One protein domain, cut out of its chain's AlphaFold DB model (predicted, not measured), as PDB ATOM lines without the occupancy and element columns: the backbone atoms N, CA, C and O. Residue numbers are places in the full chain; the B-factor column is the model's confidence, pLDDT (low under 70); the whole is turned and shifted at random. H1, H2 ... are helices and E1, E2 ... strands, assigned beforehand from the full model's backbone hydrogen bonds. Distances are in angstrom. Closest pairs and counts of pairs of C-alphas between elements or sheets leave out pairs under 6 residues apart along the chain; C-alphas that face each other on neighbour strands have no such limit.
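What this domain is: This is residues 8 to 133 of the 171 residues of an uncharacterized protein of Lachnospiraceae bacterium JC7 (UniProt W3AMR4). Eight antiparallel strands ring a closed barrel, with the short helix H1 packed across its outside and the strand E6 paired beside E7 without joining the ring. The helix H2 lies away from the barrel, and after it a long stretch with no named element, residues 63 to 83, leads back to E5; residues 62 to 75, of which 62 belongs to H2, stick out. The printed part has 126 residues, with two named helices and nine named strands in the order H1 E1 E2 E3 E4 H2 E5 E6 E7 E8 E9, mostly strand by class. It is compact, with a radius of gyration of the C-alphas of 15.2 A and spans of 48 by 33 by 25 A.

How they stand to each other: H1, residues 8 to 14, is on the barrel and outside it, at a height over the sheet of 7.7 A. It is only just over E5, residues 84 to 88, with 3 of its C-alphas falling there, and runs across the strands, at 72 degrees to E5 on the local plane. E1, residues 16 to 19, E2, residues 25 to 29, E3, residues 34 to 39, and E4, residues 42 to 52, form a meander, each strand the antiparallel neighbour of the one before; N 18 and O 27, 2.8 A, N 28 and O 36, 2.8 A, and N 37 and O 44, 2.8 A, are within hydrogen-bond range. The closest C-alphas of H1 and E4 are those of Tyr 10 and Ala 50, 5.9 A. E4 bends by 66 degrees at residue 47, pairing with E3 over residues 42 to 47 and with E5 over 48 to 52, where N 49 and O 87 are 2.8 A apart. H2, residues 56 to 62, is not on the barrel and is apart from H1. Every O i to N i+4 pair is within hydrogen-bond range in H1; in H2 0 of 3 are, and 1 of 4 O i to N i+3 pairs. E6, residues 92 to 95, E7, residues 98 to 109, E8, residues 112 to 119, and E9, residues 125 to 132, form a second meander, with N 93 and O 101, 2.9 A, N 114 and O 107, 2.8 A, and N 128 and O 115, 2.8 A. E5 and E6 lie on one side of E7 and E8 on the other; N 86 of E5 and O 106 of E7 are 2.9 A apart. E9 and E1 close the ring, with N 19 and O 131 at 3.0 A.

Where its parts are: H1 begins at C-alpha 8, (120.192, 166.973, 119.385). From first to last C-alpha E4 measures 28.6 A, E7 31.1 A, E8 22.4 A and E9 22.5 A. E9 ends at C-alpha 132, (128.531, 152.641, 110.027).

The domain as a whole: The C-alphas farthest apart are those of Phe 65 and Asp 96, 48.9 A. The printed part has no cut. The link from H2 to E5, 21 residues, is long. Residues 55 to 75 have pLDDT under 70.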
ATOM      1  N   PHE A   8     120.787 167.539 120.607       86.81
ATOM      2  CA  PHE A   8     120.192 166.973 119.385       86.81
ATOM      3  C   PHE A   8     121.227 166.667 118.287       86.81
ATOM      4  O   PHE A   8     121.128 165.649 117.603       86.81
ATOM      5  N   LYS A   9     122.268 167.500 118.163       89.06
ATOM      6  CA  LYS A   9     123.372 167.291 117.210       89.06
ATOM      7  C   LYS A   9     124.075 165.936 117.376       89.06
ATOM      8  O   LYS A   9     124.496 165.356 116.383       89.06
ATOM      9  N   TYR A  10     124.161 165.411 118.601       92.69
ATOM     10  CA  TYR A  10     124.808 164.127 118.864       92.69
ATOM     11  C   TYR A  10     123.953 162.963 118.367       92.69
ATOM     12  O   TYR A  10     124.492 162.043 117.764       92.69
ATOM     13  N   TYR A  11     122.626 163.043 118.520       90.38
ATOM     14  CA  TYR A  11     121.691 162.050 117.972       90.38
ATOM     15  C   TYR A  11     121.807 161.959 116.447       90.38
ATOM     16  O   TYR A  11     121.829 160.863 115.900       90.38
ATOM     17  N   VAL A  12     121.942 163.100 115.762       88.50
ATOM     18  CA  VAL A  12     122.155 163.140 114.304       88.50
ATOM     19  C   VAL A  12     123.486 162.490 113.911       88.50
ATOM     20  O   VAL A  12     123.560 161.791 112.905       88.50
ATOM     21  N   GLN A  13     124.543 162.698 114.698       90.75
ATOM     22  CA  GLN A  13     125.870 162.151 114.409       90.75
ATOM     23  C   GLN A  13     125.897 160.615 114.505       90.75
ATOM     24  O   GLN A  13     126.445 159.949 113.619       90.75
ATOM     25  N   VAL A  14     125.258 160.048 115.535       94.38
ATOM     26  CA  VAL A  14     125.235 158.593 115.771       94.38
ATOM     27  C   VAL A  14     124.103 157.859 115.046       94.38
ATOM     28  O   VAL A  14     124.126 156.633 114.970       94.38
ATOM     29  N   GLU A  15     123.127 158.573 114.484       95.00
ATOM     30  CA  GLU A  15     122.025 157.969 113.733       95.00
ATOM     31  C   GLU A  15     122.534 157.121 112.565       95.00
ATOM     32  O   GLU A  15     123.377 157.563 111.786       95.00
ATOM     33  N   GLY A  16     121.963 155.934 112.390       94.69
ATOM     34  CA  GLY A  16     122.203 155.075 111.239       94.69
ATOM     35  C   GLY A  16     122.235 153.603 111.610       94.69
ATOM     36  O   GLY A  16     121.869 153.207 112.718       94.69
ATOM     37  N   THR A  17     122.682 152.800 110.654       96.50
ATOM     38  CA  THR A  17     122.889 151.368 110.832       96.50
ATOM     39  C   THR A  17     124.375 151.095 110.994       96.50
ATOM     40  O   THR A  17     125.197 151.628 110.254       96.50
ATOM     41  N   TRP A  18     124.712 150.292 111.990       97.19
ATOM     42  CA  TRP A  18     126.066 149.981 112.416       97.19
ATOM     43  C   TRP A  18     126.218 148.468 112.463       97.19
ATOM     44  O   TRP A  18     125.342 147.785 112.991       97.19
ATOM     45  N   GLU A  19     127.308 147.940 111.923       97.06
ATOM     46  CA  GLU A  19     127.545 146.497 111.853       97.06
ATOM     47  C   GLU A  19     129.031 146.194 112.095       97.06
ATOM     48  O   GLU A  19     129.910 146.995 111.751       97.06
ATOM     49  N   ASN A  20     129.323 145.057 112.729       95.81
ATOM     50  CA  ASN A  20     130.691 144.568 112.887       95.81
ATOM     51  C   ASN A  20     131.104 143.705 111.689       95.81
ATOM     52  O   ASN A  20     130.284 143.205 110.921       95.81
ATOM     53  N   LYS A  21     132.415 143.520 111.512       92.56
ATOM     54  CA  LYS A  21     132.983 142.845 110.330       92.56
ATOM     55  C   LYS A  21     132.513 141.396 110.165       92.56
ATOM     56  O   LYS A  21     132.400 140.913 109.043       92.56
ATOM     57  N   ASP A  22     132.263 140.711 111.270       92.56
ATOM     58  CA  ASP A  22     131.785 139.331 111.358       92.56
ATOM     59  C   ASP A  22     130.253 139.211 111.317       92.56
ATOM     60  O   ASP A  22     129.737 138.094 111.305       92.56
ATOM     61  N   LYS A  23     129.520 140.334 111.252       92.44
ATOM     62  CA  LYS A  23     128.049 140.398 111.172       92.44
ATOM     63  C   LYS A  23     127.328 139.699 112.323       92.44
ATOM     64  O   LYS A  23     126.173 139.287 112.201       92.44
ATOM     65  N   THR A  24     128.005 139.548 113.456       94.06
ATOM     66  CA  THR A  24     127.422 138.983 114.676       94.06
ATOM     67  C   THR A  24     126.659 140.034 115.473       94.06
ATOM     68  O   THR A  24     125.788 139.676 116.268       94.06
ATOM     69  N   CYS A  25     126.943 141.317 115.243       97.00
ATOM     70  CA  CYS A  25     126.315 142.450 115.895       97.00
ATOM     71  C   CYS A  25     125.874 143.508 114.879       97.00
ATOM     72  O   CYS A  25     126.669 143.985 114.068       97.00
ATOM     73  N   LYS A  26     124.606 143.912 114.975       97.56
ATOM     74  CA  LYS A  26     124.022 144.996 114.184       97.56
ATOM     75  C   LYS A  26     123.226 145.921 115.087       97.56
ATOM     76  O   LYS A  26     122.413 145.446 115.877       97.56
ATOM     77  N   VAL A  27     123.423 147.226 114.945       97.75
ATOM     78  CA  VAL A  27     122.726 148.258 115.718       97.75
ATOM     79  C   VAL A  27     122.094 149.278 114.787       97.75
ATOM     80  O   VAL A  27     122.725 149.775 113.860       97.75
ATOM     81  N   ILE A  28     120.836 149.608 115.042       97.06
ATOM     82  CA  ILE A  28     120.093 150.661 114.362       97.06
ATOM     83  C   ILE A  28     119.820 151.749 115.393       97.06
ATOM     84  O   ILE A  28     119.153 151.518 116.401       97.06
ATOM     85  N   ILE A  29     120.350 152.940 115.139       96.00
ATOM     86  CA  ILE A  29     120.189 154.108 115.998       96.00
ATOM     87  C   ILE A  29     119.335 155.126 115.256       96.00
ATOM     88  O   ILE A  29     119.698 155.580 114.172       96.00
ATOM     89  N   SER A  30     118.212 155.511 115.851       92.00
ATOM     90  CA  SER A  30     117.333 156.558 115.334       92.00
ATOM     91  C   SER A  30     117.677 157.910 115.950       92.00
ATOM     92  O   SER A  30     117.957 158.000 117.149       92.00
ATOM     93  N   ARG A  31     117.539 158.999 115.184       87.38
ATOM     94  CA  ARG A  31     117.594 160.364 115.742       87.38
ATOM     95  C   ARG A  31     116.508 160.647 116.791       87.38
ATOM     96  O   ARG A  31     116.632 161.599 117.554       87.38
ATOM     97  N   PHE A  32     115.453 159.828 116.848       87.88
ATOM     98  CA  PHE A  32     114.324 159.962 117.776       87.88
ATOM     99  C   PHE A  32     114.502 159.152 119.067       87.88
ATOM    100  O   PHE A  32     113.525 158.697 119.649       87.88
ATOM    101  N   GLN A  33     115.748 158.985 119.521       88.06
ATOM    102  CA  GLN A  33     116.097 158.331 120.790       88.06
ATOM    103  C   GLN A  33     115.798 156.830 120.866       88.06
ATOM    104  O   GLN A  33     115.867 156.273 121.954       88.06
ATOM    105  N   ASN A  34     115.527 156.160 119.744       93.88
ATOM    106  CA  ASN A  34     115.352 154.706 119.709       93.88
ATOM    107  C   ASN A  34     116.650 154.013 119.295       93.88
ATOM    108  O   ASN A  34     117.315 154.450 118.353       93.88
ATOM    109  N   ILE A  35     116.983 152.925 119.986       96.94
ATOM    110  CA  ILE A  35     118.095 152.039 119.655       96.94
ATOM    111  C   ILE A  35     117.594 150.598 119.583       96.94
ATOM    112  O   ILE A  35     116.928 150.101 120.493       96.94
ATOM    113  N   GLU A  36     117.939 149.926 118.494       97.62
ATOM    114  CA  GLU A  36     117.694 148.504 118.295       97.62
ATOM    115  C   GLU A  36     119.020 147.805 118.041       97.62
ATOM    116  O   GLU A  36     119.845 148.286 117.270       97.62
ATOM    117  N   MET A  37     119.232 146.663 118.675       97.25
ATOM    118  CA  MET A  37     120.457 145.887 118.548       97.25
ATOM    119  C   MET A  37     120.118 144.415 118.367       97.25
ATOM    120  O   MET A  37     119.246 143.872 119.045       97.25
ATOM    121  N   LYS A  38     120.843 143.758 117.466       97.62
ATOM    122  CA  LYS A  38     120.905 142.305 117.332       97.62
ATOM    123  C   LYS A  38     122.315 141.845 117.660       97.62
ATOM    124  O   LYS A  38     123.280 142.442 117.185       97.62
ATOM    125  N   TYR A  39     122.421 140.794 118.462       96.38
ATOM    126  CA  TYR A  39     123.686 140.167 118.826       96.38
ATOM    127  C   TYR A  39     123.513 138.646 118.853       96.38
ATOM    128  O   TYR A  39     122.888 138.089 119.759       96.38
ATOM    129  N   GLY A  40     123.993 137.973 117.805       92.94
ATOM    130  CA  GLY A  40     123.654 136.576 117.535       92.94
ATOM    131  C   GLY A  40     122.139 136.380 117.399       92.94
ATOM    132  O   GLY A  40     121.496 137.012 116.565       92.94
ATOM    133  N   GLN A  41     121.562 135.510 118.232       94.12
ATOM    134  CA  GLN A  41     120.107 135.280 118.310       94.12
ATOM    135  C   GLN A  41     119.395 136.208 119.309       94.12
ATOM    136  O   GLN A  41     118.185 136.107 119.491       94.12
ATOM    137  N   CYS A  42     120.134 137.090 119.985       96.12
ATOM    138  CA  CYS A  42     119.580 137.968 121.005       96.12
ATOM    139  C   CYS A  42     119.235 139.339 120.416       96.12
ATOM    140  O   CYS A  42     119.876 139.804 119.468       96.12
ATOM    141  N   SER A  43     118.260 140.017 121.015       97.19
ATOM    142  CA  SER A  43     117.860 141.364 120.620       97.19
ATOM    143  C   SER A  43     117.681 142.298 121.813       97.19
ATOM    144  O   SER A  43     117.376 141.883 122.931       97.19
ATOM    145  N   LEU A  44     117.884 143.583 121.550       96.94
ATOM    146  CA  LEU A  44     117.594 144.692 122.446       96.94
ATOM    147  C   LEU A  44     116.814 145.744 121.661       96.94
ATOM    148  O   LEU A  44     117.155 146.061 120.523       96.94
ATOM    149  N   SER A  45     115.773 146.292 122.278       96.75
ATOM    150  CA  SER A  45     115.043 147.460 121.791       96.75
ATOM    151  C   SER A  45     114.802 148.373 122.983       96.75
ATOM    152  O   SER A  45     114.302 147.932 124.021       96.75
ATOM    153  N   SER A  46     115.260 149.615 122.880       96.62
ATOM    154  CA  SER A  46     115.310 150.530 124.012       96.62
ATOM    155  C   SER A  46     115.331 151.980 123.553       96.62
ATOM    156  O   SER A  46     115.439 152.278 122.361       96.62
ATOM    157  N   SER A  47     115.279 152.887 124.523       95.75
ATOM    158  CA  SER A  47     115.626 154.282 124.298       95.75
ATOM    159  C   SER A  47     117.060 154.579 124.731       95.75
ATOM    160  O   SER A  47     117.635 153.887 125.579       95.75
ATOM    161  N   TYR A  48     117.651 155.619 124.146       95.69
ATOM    162  CA  TYR A  48     118.990 156.078 124.499       95.69
ATOM    163  C   TYR A  48     119.066 157.596 124.652       95.69
ATOM    164  O   TYR A  48     118.322 158.351 124.028       95.69
ATOM    165  N   ALA A  49     120.023 158.037 125.463       94.44
ATOM    166  CA  ALA A  49     120.469 159.418 125.522       94.44
ATOM    167  C   ALA A  49     121.881 159.534 124.940       94.44
ATOM    168  O   ALA A  49     122.746 158.719 125.260       94.44
ATOM    169  N   ALA A  50     122.124 160.555 124.120       93.88
ATOM    170  CA  ALA A  50     123.446 160.884 123.593       93.88
ATOM    171  C   ALA A  50     123.978 162.167 124.234       93.88
ATOM    172  O   ALA A  50     123.254 163.160 124.333       93.88
ATOM    173  N   LYS A  51     125.249 162.154 124.641       92.75
ATOM    174  CA  LYS A  51     125.922 163.309 125.236       92.75
ATOM    175  C   LYS A  51     127.353 163.412 124.732       92.75
ATOM    176  O   LYS A  51     128.115 162.462 124.864       92.75
ATOM    177  N   GLY A  52     127.724 164.569 124.194       90.81
ATOM    178  CA  GLY A  52     129.108 164.821 123.801       90.81
ATOM    179  C   GLY A  52     130.036 164.956 125.004       90.81
ATOM    180  O   GLY A  52     129.652 165.516 126.037       90.81
ATOM    181  N   ILE A  53     131.267 164.483 124.848       85.69
ATOM    182  CA  ILE A  53     132.335 164.642 125.831       85.69
ATOM    183  C   ILE A  53     133.094 165.939 125.518       85.69
ATOM    184  O   ILE A  53     133.632 166.098 124.422       85.69
ATOM    185  N   PRO A  54     133.119 166.925 126.434       74.00
ATOM    186  CA  PRO A  54     133.840 168.164 126.190       74.00
ATOM    187  C   PRO A  54     135.361 167.912 126.170       74.00
ATOM    188  O   PRO A  54     135.862 167.193 127.039       74.00
ATOM    189  N   PRO A  55     136.127 168.578 125.281       63.12
ATOM    190  CA  PRO A  55     137.578 168.382 125.147       63.12
ATOM    191  C   PRO A  55     138.364 168.556 126.455       63.12
ATOM    192  O   PRO A  55     139.378 167.904 126.678       63.12
ATOM    193  N   GLN A  56     137.873 169.410 127.359       56.81
ATOM    194  CA  GLN A  56     138.511 169.699 128.648       56.81
ATOM    195  C   GLN A  56     138.537 168.499 129.611       56.81
ATOM    196  O   GLN A  56     139.362 168.470 130.523       56.81
ATOM    197  N   MET A  57     137.661 167.503 129.429       55.72
ATOM    198  CA  MET A  57     137.661 166.290 130.257       55.72
ATOM    199  C   MET A  57     138.719 165.265 129.826       55.72
ATOM    200  O   MET A  57     139.103 164.433 130.642       55.72
ATOM    201  N   ILE A  58     139.238 165.367 128.599       54.59
ATOM    202  CA  ILE A  58     140.297 164.491 128.075       54.59
ATOM    203  C   ILE A  58     141.654 164.905 128.677       54.59
ATOM    204  O   ILE A  58     142.433 164.067 129.128       54.59
ATOM    205  N   THR A  59     141.905 166.213 128.803       46.94
ATOM    206  CA  THR A  59     143.166 166.757 129.343       46.94
ATOM    207  C   THR A  59     143.363 166.470 130.837       46.94
ATOM    208  O   THR A  59     144.491 166.248 131.283       46.94
ATOM    209  N   ASN A  60     142.283 166.432 131.625       48.19
ATOM    210  CA  ASN A  60     142.365 166.229 133.076       48.19
ATOM    211  C   ASN A  60     142.658 164.779 133.502       48.19
ATOM    212  O   ASN A  60     143.014 164.569 134.656       48.19
ATOM    213  N   GLN A  61     142.543 163.782 132.615       49.94
ATOM    214  CA  GLN A  61     143.009 162.420 132.923       49.94
ATOM    215  C   GLN A  61     144.529 162.256 132.753       49.94
ATOM    216  O   GLN A  61     145.113 161.392 133.401       49.94
ATOM    217  N   MET A  62     145.184 163.084 131.930       46.28
ATOM    218  CA  MET A  62     146.633 162.991 131.685       46.28
ATOM    219  C   MET A  62     147.489 163.782 132.680       46.28
ATOM    220  O   MET A  62     148.666 163.482 132.863       46.28
ATOM    221  N   MET A  63     146.918 164.782 133.345       45.84
ATOM    222  CA  MET A  63     147.619 165.607 134.326       45.84
ATOM    223  C   MET A  63     147.055 165.254 135.698       45.84
ATOM    224  O   MET A  63     145.913 165.600 135.973       45.84
ATOM    225  N   GLY A  64     147.825 164.547 136.536       50.19
ATOM    226  CA  GLY A  64     147.452 164.060 137.879       50.19
ATOM    227  C   GLY A  64     147.142 165.154 138.913       50.19
ATOM    228  O   GLY A  64     147.703 165.172 140.005       50.19
ATOM    229  N   PHE A  65     146.266 166.090 138.566       47.19
ATOM    230  CA  PHE A  65     145.856 167.223 139.371       47.19
ATOM    231  C   PHE A  65     144.573 166.876 140.130       47.19
ATOM    232  O   PHE A  65     143.486 166.778 139.561       47.19
ATOM    233  N   ASN A  66     144.724 166.723 141.446       45.03
ATOM    234  CA  ASN A  66     143.659 166.609 142.444       45.03
ATOM    235  C   ASN A  66     142.780 167.877 142.482       45.03
ATOM    236  O   ASN A  66     142.892 168.689 143.399       45.03
ATOM    237  N   SER A  67     141.886 168.051 141.509       46.53
ATOM    238  CA  SER A  67     140.798 169.033 141.595       46.53
ATOM    239  C   SER A  67     139.464 168.336 141.887       46.53
ATOM    240  O   SER A  67     139.195 167.272 141.322       46.53
ATOM    241  N   PRO A  68     138.609 168.906 142.760       41.31
ATOM    242  CA  PRO A  68     137.343 168.296 143.151       41.31
ATOM    243  C   PRO A  68     136.393 168.231 141.946       41.31
ATOM    244  O   PRO A  68     135.950 169.250 141.418       41.31
ATOM    245  N   MET A  69     136.124 167.005 141.494       49.34
ATOM    246  CA  MET A  69     135.271 166.678 140.352       49.34
ATOM    247  C   MET A  69     133.849 167.237 140.508       49.34
ATOM    248  O   MET A  69     133.130 166.890 141.444       49.34
ATOM    249  N   MET A  70     133.397 167.996 139.506       45.62
ATOM    250  CA  MET A  70     131.972 168.117 139.200       45.62
ATOM    251  C   MET A  70     131.454 166.734 138.780       45.62
ATOM    252  O   MET A  70     131.857 166.166 137.766       45.62
ATOM    253  N   THR A  71     130.577 166.187 139.609       43.66
ATOM    254  CA  THR A  71     129.947 164.870 139.514       43.66
ATOM    255  C   THR A  71     129.081 164.713 138.258       43.66
ATOM    256  O   THR A  71     127.877 164.953 138.290       43.66
ATOM    257  N   MET A  72     129.662 164.219 137.163       46.97
ATOM    258  CA  MET A  72     128.950 163.222 136.353       46.97
ATOM    259  C   MET A  72     128.935 161.934 137.186       46.97
ATOM    260  O   MET A  72     129.948 161.614 137.805       46.97
ATOM    261  N   GLY A  73     127.783 161.266 137.283       47.56
ATOM    262  CA  GLY A  73     127.539 160.126 138.175       47.56
ATOM    263  C   GLY A  73     128.743 159.193 138.345       47.56
ATOM    264  O   GLY A  73     129.380 158.794 137.372       47.56
ATOM    265  N   ARG A  74     129.058 158.905 139.612       43.00
ATOM    266  CA  ARG A  74     130.208 158.120 140.072       43.00
ATOM    267  C   ARG A  74     130.408 156.887 139.171       43.00
ATOM    268  O   ARG A  74     129.498 156.071 139.077       43.00
ATOM    269  N   ASN A  75     131.597 156.766 138.568       60.53
ATOM    270  CA  ASN A  75     132.156 155.581 137.885       60.53
ATOM    271  C   ASN A  75     132.113 155.513 136.344       60.53
ATOM    272  O   ASN A  75     132.421 154.455 135.804       60.53
ATOM    273  N   TYR A  76     131.815 156.591 135.609       72.31
ATOM    274  CA  TYR A  76     132.049 156.555 134.157       72.31
ATOM    275  C   TYR A  76     133.534 156.723 133.813       72.31
ATOM    276  O   TYR A  76     134.136 157.738 134.169       72.31
ATOM    277  N   LYS A  77     134.105 155.751 133.098       82.56
ATOM    278  CA  LYS A  77     135.433 155.859 132.495       82.56
ATOM    279  C   LYS A  77     135.278 156.454 131.094       82.56
ATOM    280  O   LYS A  77     134.542 155.904 130.292       82.56
ATOM    281  N   ILE A  78     135.959 157.570 130.839       85.88
ATOM    282  CA  ILE A  78     136.089 158.129 129.487       85.88
ATOM    283  C   ILE A  78     137.083 157.262 128.716       85.88
ATOM    284  O   ILE A  78     138.152 156.939 129.250       85.88
ATOM    285  N   HIS A  79     136.723 156.880 127.496       87.31
ATOM    286  CA  HIS A  79     137.577 156.108 126.597       87.31
ATOM    287  C   HIS A  79     138.449 157.013 125.728       87.31
ATOM    288  O   HIS A  79     138.141 158.185 125.502       87.31
ATOM    289  N   ASP A  80     139.567 156.471 125.246       85.19
ATOM    290  CA  ASP A  80     140.439 157.213 124.337       85.19
ATOM    291  C   ASP A  80     139.715 157.487 123.011       85.19
ATOM    292  O   ASP A  80     139.052 156.609 122.456       85.19
ATOM    293  N   GLY A  81     139.797 158.725 122.528       86.75
ATOM    294  CA  GLY A  81     139.067 159.168 121.336       86.75
ATOM    295  C   GLY A  81     137.541 159.229 121.478       86.75
ATOM    296  O   GLY A  81     136.855 159.386 120.471       86.75
ATOM    297  N   GLU A  82     136.988 159.114 122.689       91.31
ATOM    298  CA  GLU A  82     135.547 159.205 122.911       91.31
ATOM    299  C   GLU A  82     135.008 160.615 122.629       91.31
ATOM    300  O   GLU A  82     135.377 161.593 123.282       91.31
ATOM    301  N   GLU A  83     134.067 160.713 121.689       92.94
ATOM    302  CA  GLU A  83     133.405 161.969 121.329       92.94
ATOM    303  C   GLU A  83     131.997 162.061 121.919       92.94
ATOM    304  O   GLU A  83     131.557 163.135 122.341       92.94
ATOM    305  N   ILE A  84     131.266 160.944 121.927       94.38
ATOM    306  CA  ILE A  84     129.866 160.873 122.345       94.38
ATOM    307  C   ILE A  84     129.662 159.641 123.217       94.38
ATOM    308  O   ILE A  84     129.876 158.514 122.778       94.38
ATOM    309  N   LYS A  85     129.116 159.851 124.410       94.50
ATOM    310  CA  LYS A  85     128.584 158.784 125.250       94.50
ATOM    311  C   LYS A  85     127.137 158.488 124.881       94.50
ATOM    312  O   LYS A  85     126.311 159.406 124.828       94.50
ATOM    313  N   LEU A  86     126.810 157.208 124.731       95.12
ATOM    314  CA  LEU A  86     125.443 156.722 124.611       95.12
ATOM    315  C   LEU A  86     125.038 156.045 125.927       95.12
ATOM    316  O   LEU A  86     125.716 155.160 126.436       95.12
ATOM    317  N   THR A  87     123.925 156.479 126.512       95.19
ATOM    318  CA  THR A  87     123.337 155.852 127.705       95.19
ATOM    319  C   THR A  87     122.048 155.164 127.304       95.19
ATOM    320  O   THR A  87     121.094 155.841 126.927       95.19
ATOM    321  N   VAL A  88     122.016 153.836 127.375       95.75
ATOM    322  CA  VAL A  88     120.847 153.026 127.010       95.75
ATOM    323  C   VAL A  88     120.001 152.765 128.255       95.75
ATOM    324  O   VAL A  88     120.522 152.326 129.276       95.75
ATOM    325  N   MET A  89     118.703 153.068 128.190       93.69
ATOM    326  CA  MET A  89     117.827 153.081 129.373       93.69
ATOM    327  C   MET A  89     117.487 151.677 129.879       93.69
ATOM    328  O   MET A  89     117.467 151.433 131.082       93.69
ATOM    329  N   ASN A  90     117.235 150.745 128.962       94.69
ATOM    330  CA  ASN A  90     117.106 149.319 129.251       94.69
ATOM    331  C   ASN A  90     118.178 148.560 128.455       94.69
ATOM    332  O   ASN A  90     117.967 148.328 127.262       94.69
ATOM    333  N   PRO A  91     119.318 148.222 129.082       95.81
ATOM    334  CA  PRO A  91     120.451 147.591 128.412       95.81
ATOM    335  C   PRO A  91     120.330 146.064 128.284       95.81
ATOM    336  O   PRO A  91     121.290 145.406 127.888       95.81
ATOM    337  N   SER A  92     119.185 145.468 128.632       96.88
ATOM    338  CA  SER A  92     119.021 144.011 128.593       96.88
ATOM    339  C   SER A  92     118.935 143.505 127.156       96.88
ATOM    340  O   SER A  92     118.064 143.924 126.394       96.88
ATOM    341  N   ILE A  93     119.804 142.561 126.801       97.38
ATOM    342  CA  ILE A  93     119.792 141.881 125.507       97.38
ATOM    343  C   ILE A  93     119.238 140.472 125.736       97.38
ATOM    344  O   ILE A  93     119.811 139.662 126.477       97.38
ATOM    345  N   CYS A  94     118.098 140.184 125.118       96.50
ATOM    346  CA  CYS A  94     117.287 139.015 125.428       96.50
ATOM    347  C   CYS A  94     117.289 137.977 124.301       96.50
ATOM    348  O   CYS A  94     117.267 138.336 123.128       96.50
ATOM    349  N   ALA A  95     117.227 136.698 124.669       96.38
ATOM    350  CA  ALA A  95     116.837 135.593 123.792       96.38
ATOM    351  C   ALA A  95     115.592 134.931 124.387       96.38
ATOM    352  O   ALA A  95     115.560 134.673 125.592       96.38
ATOM    353  N   ASP A  96     114.553 134.721 123.576       93.12
ATOM    354  CA  ASP A  96     113.280 134.116 124.006       93.12
ATOM    355  C   ASP A  96     112.685 134.764 125.276       93.12
ATOM    356  O   ASP A  96     112.181 134.100 126.180       93.12
ATOM    357  N   GLY A  97     112.799 136.094 125.381       91.25
ATOM    358  CA  GLY A  97     112.310 136.872 126.528       91.25
ATOM    359  C   GLY A  97     113.180 136.809 127.791       91.25
ATOM    360  O   GLY A  97     112.866 137.479 128.774       91.25
ATOM    361  N   LYS A  98     114.290 136.063 127.787       95.06
ATOM    362  CA  LYS A  98     115.239 135.977 128.904       95.06
ATOM    363  C   LYS A  98     116.468 136.846 128.647       95.06
ATOM    364  O   LYS A  98     117.094 136.727 127.599       95.06
ATOM    365  N   ALA A  99     116.860 137.666 129.622       95.88
ATOM    366  CA  ALA A  99     118.069 138.489 129.540       95.88
ATOM    367  C   ALA A  99     119.342 137.623 129.595       95.88
ATOM    368  O   ALA A  99     119.721 137.126 130.660       95.88
ATOM    369  N   VAL A 100     120.009 137.452 128.453       97.38
ATOM    370  CA  VAL A 100     121.244 136.655 128.326       97.38
ATOM    371  C   VAL A 100     122.481 137.538 128.460       97.38
ATOM    372  O   VAL A 100     123.454 137.133 129.095       97.38
ATOM    373  N   TYR A 101     122.415 138.761 127.932       97.75
ATOM    374  CA  TYR A 101     123.493 139.736 128.027       97.75
ATOM    375  C   TYR A 101     122.988 141.090 128.546       97.75
ATOM    376  O   TYR A 101     121.785 141.364 128.544       97.75
ATOM    377  N   SER A 102     123.919 141.932 128.984       97.00
ATOM    378  CA  SER A 102     123.706 143.333 129.358       97.00
ATOM    379  C   SER A 102     124.642 144.220 128.541       97.00
ATOM    380  O   SER A 102     125.825 143.906 128.413       97.00
ATOM    381  N   LEU A 103     124.127 145.312 127.980       97.25
ATOM    382  CA  LEU A 103     124.930 146.365 127.365       97.25
ATOM    383  C   LEU A 103     125.434 147.326 128.453       97.25
ATOM    384  O   LEU A 103     124.695 148.183 128.928       97.25
ATOM    385  N   GLU A 104     126.694 147.185 128.849       95.19
ATOM    386  CA  GLU A 104     127.272 147.955 129.957       95.19
ATOM    387  C   GLU A 104     127.704 149.356 129.528       95.19
ATOM    388  O   GLU A 104     127.498 150.333 130.250       95.19
ATOM    389  N   GLU A 105     128.313 149.460 128.347       95.50
ATOM    390  CA  GLU A 105     128.871 150.709 127.839       95.50
ATOM    391  C   GLU A 105     128.607 150.829 126.338       95.50
ATOM    392  O   GLU A 105     128.631 149.836 125.609       95.50
ATOM    393  N   ALA A 106     128.348 152.054 125.887       96.75
ATOM    394  CA  ALA A 106     128.196 152.387 124.481       96.75
ATOM    395  C   ALA A 106     128.735 153.799 124.236       96.75
ATOM    396  O   ALA A 106     128.313 154.757 124.892       96.75
ATOM    397  N   TRP A 107     129.662 153.943 123.298       96.81
ATOM    398  CA  TRP A 107     130.222 155.242 122.943       96.81
ATOM    399  C   TRP A 107     130.586 155.307 121.467       96.81
ATOM    400  O   TRP A 107     130.763 154.296 120.795       96.81
ATOM    401  N   TYR A 108     130.673 156.525 120.956       96.12
ATOM    402  CA  TYR A 108     131.109 156.814 119.603       96.12
ATOM    403  C   TYR A 108     132.355 157.696 119.646       96.12
ATOM    404  O   TYR A 108     132.424 158.661 120.416       96.12
ATOM    405  N   GLY A 109     133.316 157.378 118.789       94.19
ATOM    406  CA  GLY A 109     134.551 158.134 118.622       94.19
ATOM    407  C   GLY A 109     135.264 157.726 117.341       94.19
ATOM    408  O   GLY A 109     135.189 156.566 116.934       94.19
ATOM    409  N   ASN A 110     135.920 158.672 116.665       91.69
ATOM    410  CA  ASN A 110     136.724 158.398 115.466       91.69
ATOM    411  C   ASN A 110     135.966 157.649 114.346       91.69
ATOM    412  O   ASN A 110     136.555 156.889 113.578       91.69
ATOM    413  N   GLY A 111     134.645 157.837 114.238       92.50
ATOM    414  CA  GLY A 111     133.824 157.152 113.232       92.50
ATOM    415  C   GLY A 111     133.404 155.719 113.582       92.50
ATOM    416  O   GLY A 111     132.728 155.093 112.764       92.50
ATOM    417  N   ILE A 112     133.751 155.221 114.769       95.69
ATOM    418  CA  ILE A 112     133.443 153.869 115.245       95.69
ATOM    419  C   ILE A 112     132.432 153.961 116.389       95.69
ATOM    420  O   ILE A 112     132.514 154.842 117.246       95.69
ATOM    421  N   LEU A 113     131.454 153.056 116.386       97.56
ATOM    422  CA  LEU A 113     130.560 152.840 117.517       97.56
ATOM    423  C   LEU A 113     131.077 151.639 118.313       97.56
ATOM    424  O   LEU A 113     131.139 150.527 117.793       97.56
ATOM    425  N   HIS A 114     131.440 151.871 119.563       97.62
ATOM    426  CA  HIS A 114     131.948 150.863 120.481       97.62
ATOM    427  C   HIS A 114     130.855 150.442 121.457       97.62
ATOM    428  O   HIS A 114     130.126 151.286 121.986       97.62
ATOM    429  N   LEU A 115     130.764 149.140 121.719       97.31
ATOM    430  CA  LEU A 115     129.847 148.555 122.690       97.31
ATOM    431  C   LEU A 115     130.596 147.589 123.599       97.31
ATOM    432  O   LEU A 115     131.399 146.791 123.123       97.31
ATOM    433  N   VAL A 116     130.264 147.583 124.886       96.81
ATOM    434  CA  VAL A 116     130.717 146.550 125.824       96.81
ATOM    435  C   VAL A 116     129.513 145.748 126.278       96.81
ATOM    436  O   VAL A 116     128.629 146.250 126.972       96.81
ATOM    437  N   VAL A 117     129.493 144.479 125.892       97.12
ATOM    438  CA  VAL A 117     128.437 143.530 126.230       97.12
ATOM    439  C   VAL A 117     128.949 142.576 127.299       97.12
ATOM    440  O   VAL A 117     130.020 141.994 127.158       97.12
ATOM    441  N   MET A 118     128.184 142.388 128.368       97.56
ATOM    442  CA  MET A 118     128.475 141.427 129.425       97.56
ATOM    443  C   MET A 118     127.543 140.225 129.323       97.56
ATOM    444  O   MET A 118     126.327 140.379 129.235       97.56
ATOM    445  N   ASN A 119     128.094 139.018 129.393       96.94
ATOM    446  CA  ASN A 119     127.312 137.796 129.524       96.94
ATOM    447  C   ASN A 119     126.810 137.648 130.967       96.94
ATOM    448  O   ASN A 119     127.582 137.665 131.928       96.94
ATOM    449  N   ASN A 120     125.499 137.485 131.142       95.56
ATOM    450  CA  ASN A 120     124.897 137.429 132.472       95.56
ATOM    451  C   ASN A 120     125.226 136.137 133.233       95.56
ATOM    452  O   ASN A 120     125.094 136.132 134.460       95.56
ATOM    453  N   THR A 121     125.655 135.082 132.533       95.38
ATOM    454  CA  THR A 121     125.954 133.761 133.100       95.38
ATOM    455  C   THR A 121     127.360 133.704 133.685       95.38
ATOM    456  O   THR A 121     127.513 133.410 134.867       95.38
ATOM    457  N   ASP A 122     128.382 134.006 132.884       96.44
ATOM    458  CA  ASP A 122     129.794 133.876 133.277       96.44
ATOM    459  C   ASP A 122     130.454 135.215 133.653       96.44
ATOM    460  O   ASP A 122     131.590 135.230 134.122       96.44
ATOM    461  N   LYS A 123     129.734 136.336 133.485       96.25
ATOM    462  CA  LYS A 123     130.204 137.710 133.737       96.25
ATOM    463  C   LYS A 123     131.372 138.152 132.853       96.25
ATOM    464  O   LYS A 123     131.980 139.189 133.124       96.25
ATOM    465  N   SER A 124     131.668 137.413 131.787       96.62
ATOM    466  CA  SER A 124     132.631 137.828 130.772       96.62
ATOM    467  C   SER A 124     132.138 139.082 130.047       96.62
ATOM    468  O   SER A 124     130.934 139.274 129.855       96.62
ATOM    469  N   LYS A 125     133.078 139.955 129.674       97.00
ATOM    470  CA  LYS A 125     132.816 141.173 128.906       97.00
ATOM    471  C   LYS A 125     133.446 141.050 127.526       97.00
ATOM    472  O   LYS A 125     134.599 140.639 127.416       97.00
ATOM    473  N   THR A 126     132.703 141.467 126.514       96.75
ATOM    474  CA  THR A 126     133.134 141.511 125.119       96.75
ATOM    475  C   THR A 126     132.987 142.932 124.612       96.75
ATOM    476  O   THR A 126     131.902 143.508 124.684       96.75
ATOM    477  N   GLU A 127     134.077 143.488 124.096       96.69
ATOM    478  CA  GLU A 127     134.058 144.759 123.382       96.69
ATOM    479  C   GLU A 127     133.801 144.511 121.893       96.69
ATOM    480  O   GLU A 127     134.362 143.588 121.298       96.69
ATOM    481  N   ILE A 128     132.911 145.306 121.307       96.81
ATOM    482  CA  ILE A 128     132.457 145.181 119.926       96.81
ATOM    483  C   ILE A 128     132.625 146.536 119.251       96.81
ATOM    484  O   ILE A 128     132.035 147.529 119.675       96.81
ATOM    485  N   GLU A 129     133.387 146.550 118.162       97.50
ATOM    486  CA  GLU A 129     133.554 147.718 117.303       97.50
ATOM    487  C   GLU A 129     132.648 147.603 116.078       97.50
ATOM    488  O   GLU A 129     132.695 146.626 115.323       97.50
ATOM    489  N   LEU A 130     131.830 148.626 115.864       97.44
ATOM    490  CA  LEU A 130     130.879 148.702 114.771       97.44
ATOM    491  C   LEU A 130     131.253 149.848 113.840       97.44
ATOM    492  O   LEU A 130     131.503 150.980 114.262       97.44
ATOM    493  N   SER A 131     131.234 149.560 112.546       96.69
ATOM    494  CA  SER A 131     131.361 150.574 111.506       96.69
ATOM    495  C   SER A 131     129.982 150.922 110.973       96.69
ATOM    496  O   SER A 131     129.115 150.056 110.841       96.69
ATOM    497  N   LYS A 132     129.774 152.197 110.654       94.62
ATOM    498  CA  LYS A 132     128.531 152.641 110.027       94.62
ATOM    499  C   LYS A 132     128.403 151.967 108.665       94.62
ATOM    500  O   LYS A 132     129.318 152.075 107.843       94.62
ATOM    501  N   GLU A 133     127.282 151.296 108.422       88.94
ATOM    502  CA  GLU A 133     126.933 150.852 107.080       88.94
ATOM    503  C   GLU A 133     126.921 152.100 106.200       88.94
ATOM    504  O   GLU A 133     126.220 153.085 106.466       88.94
TER     505      GLU A 133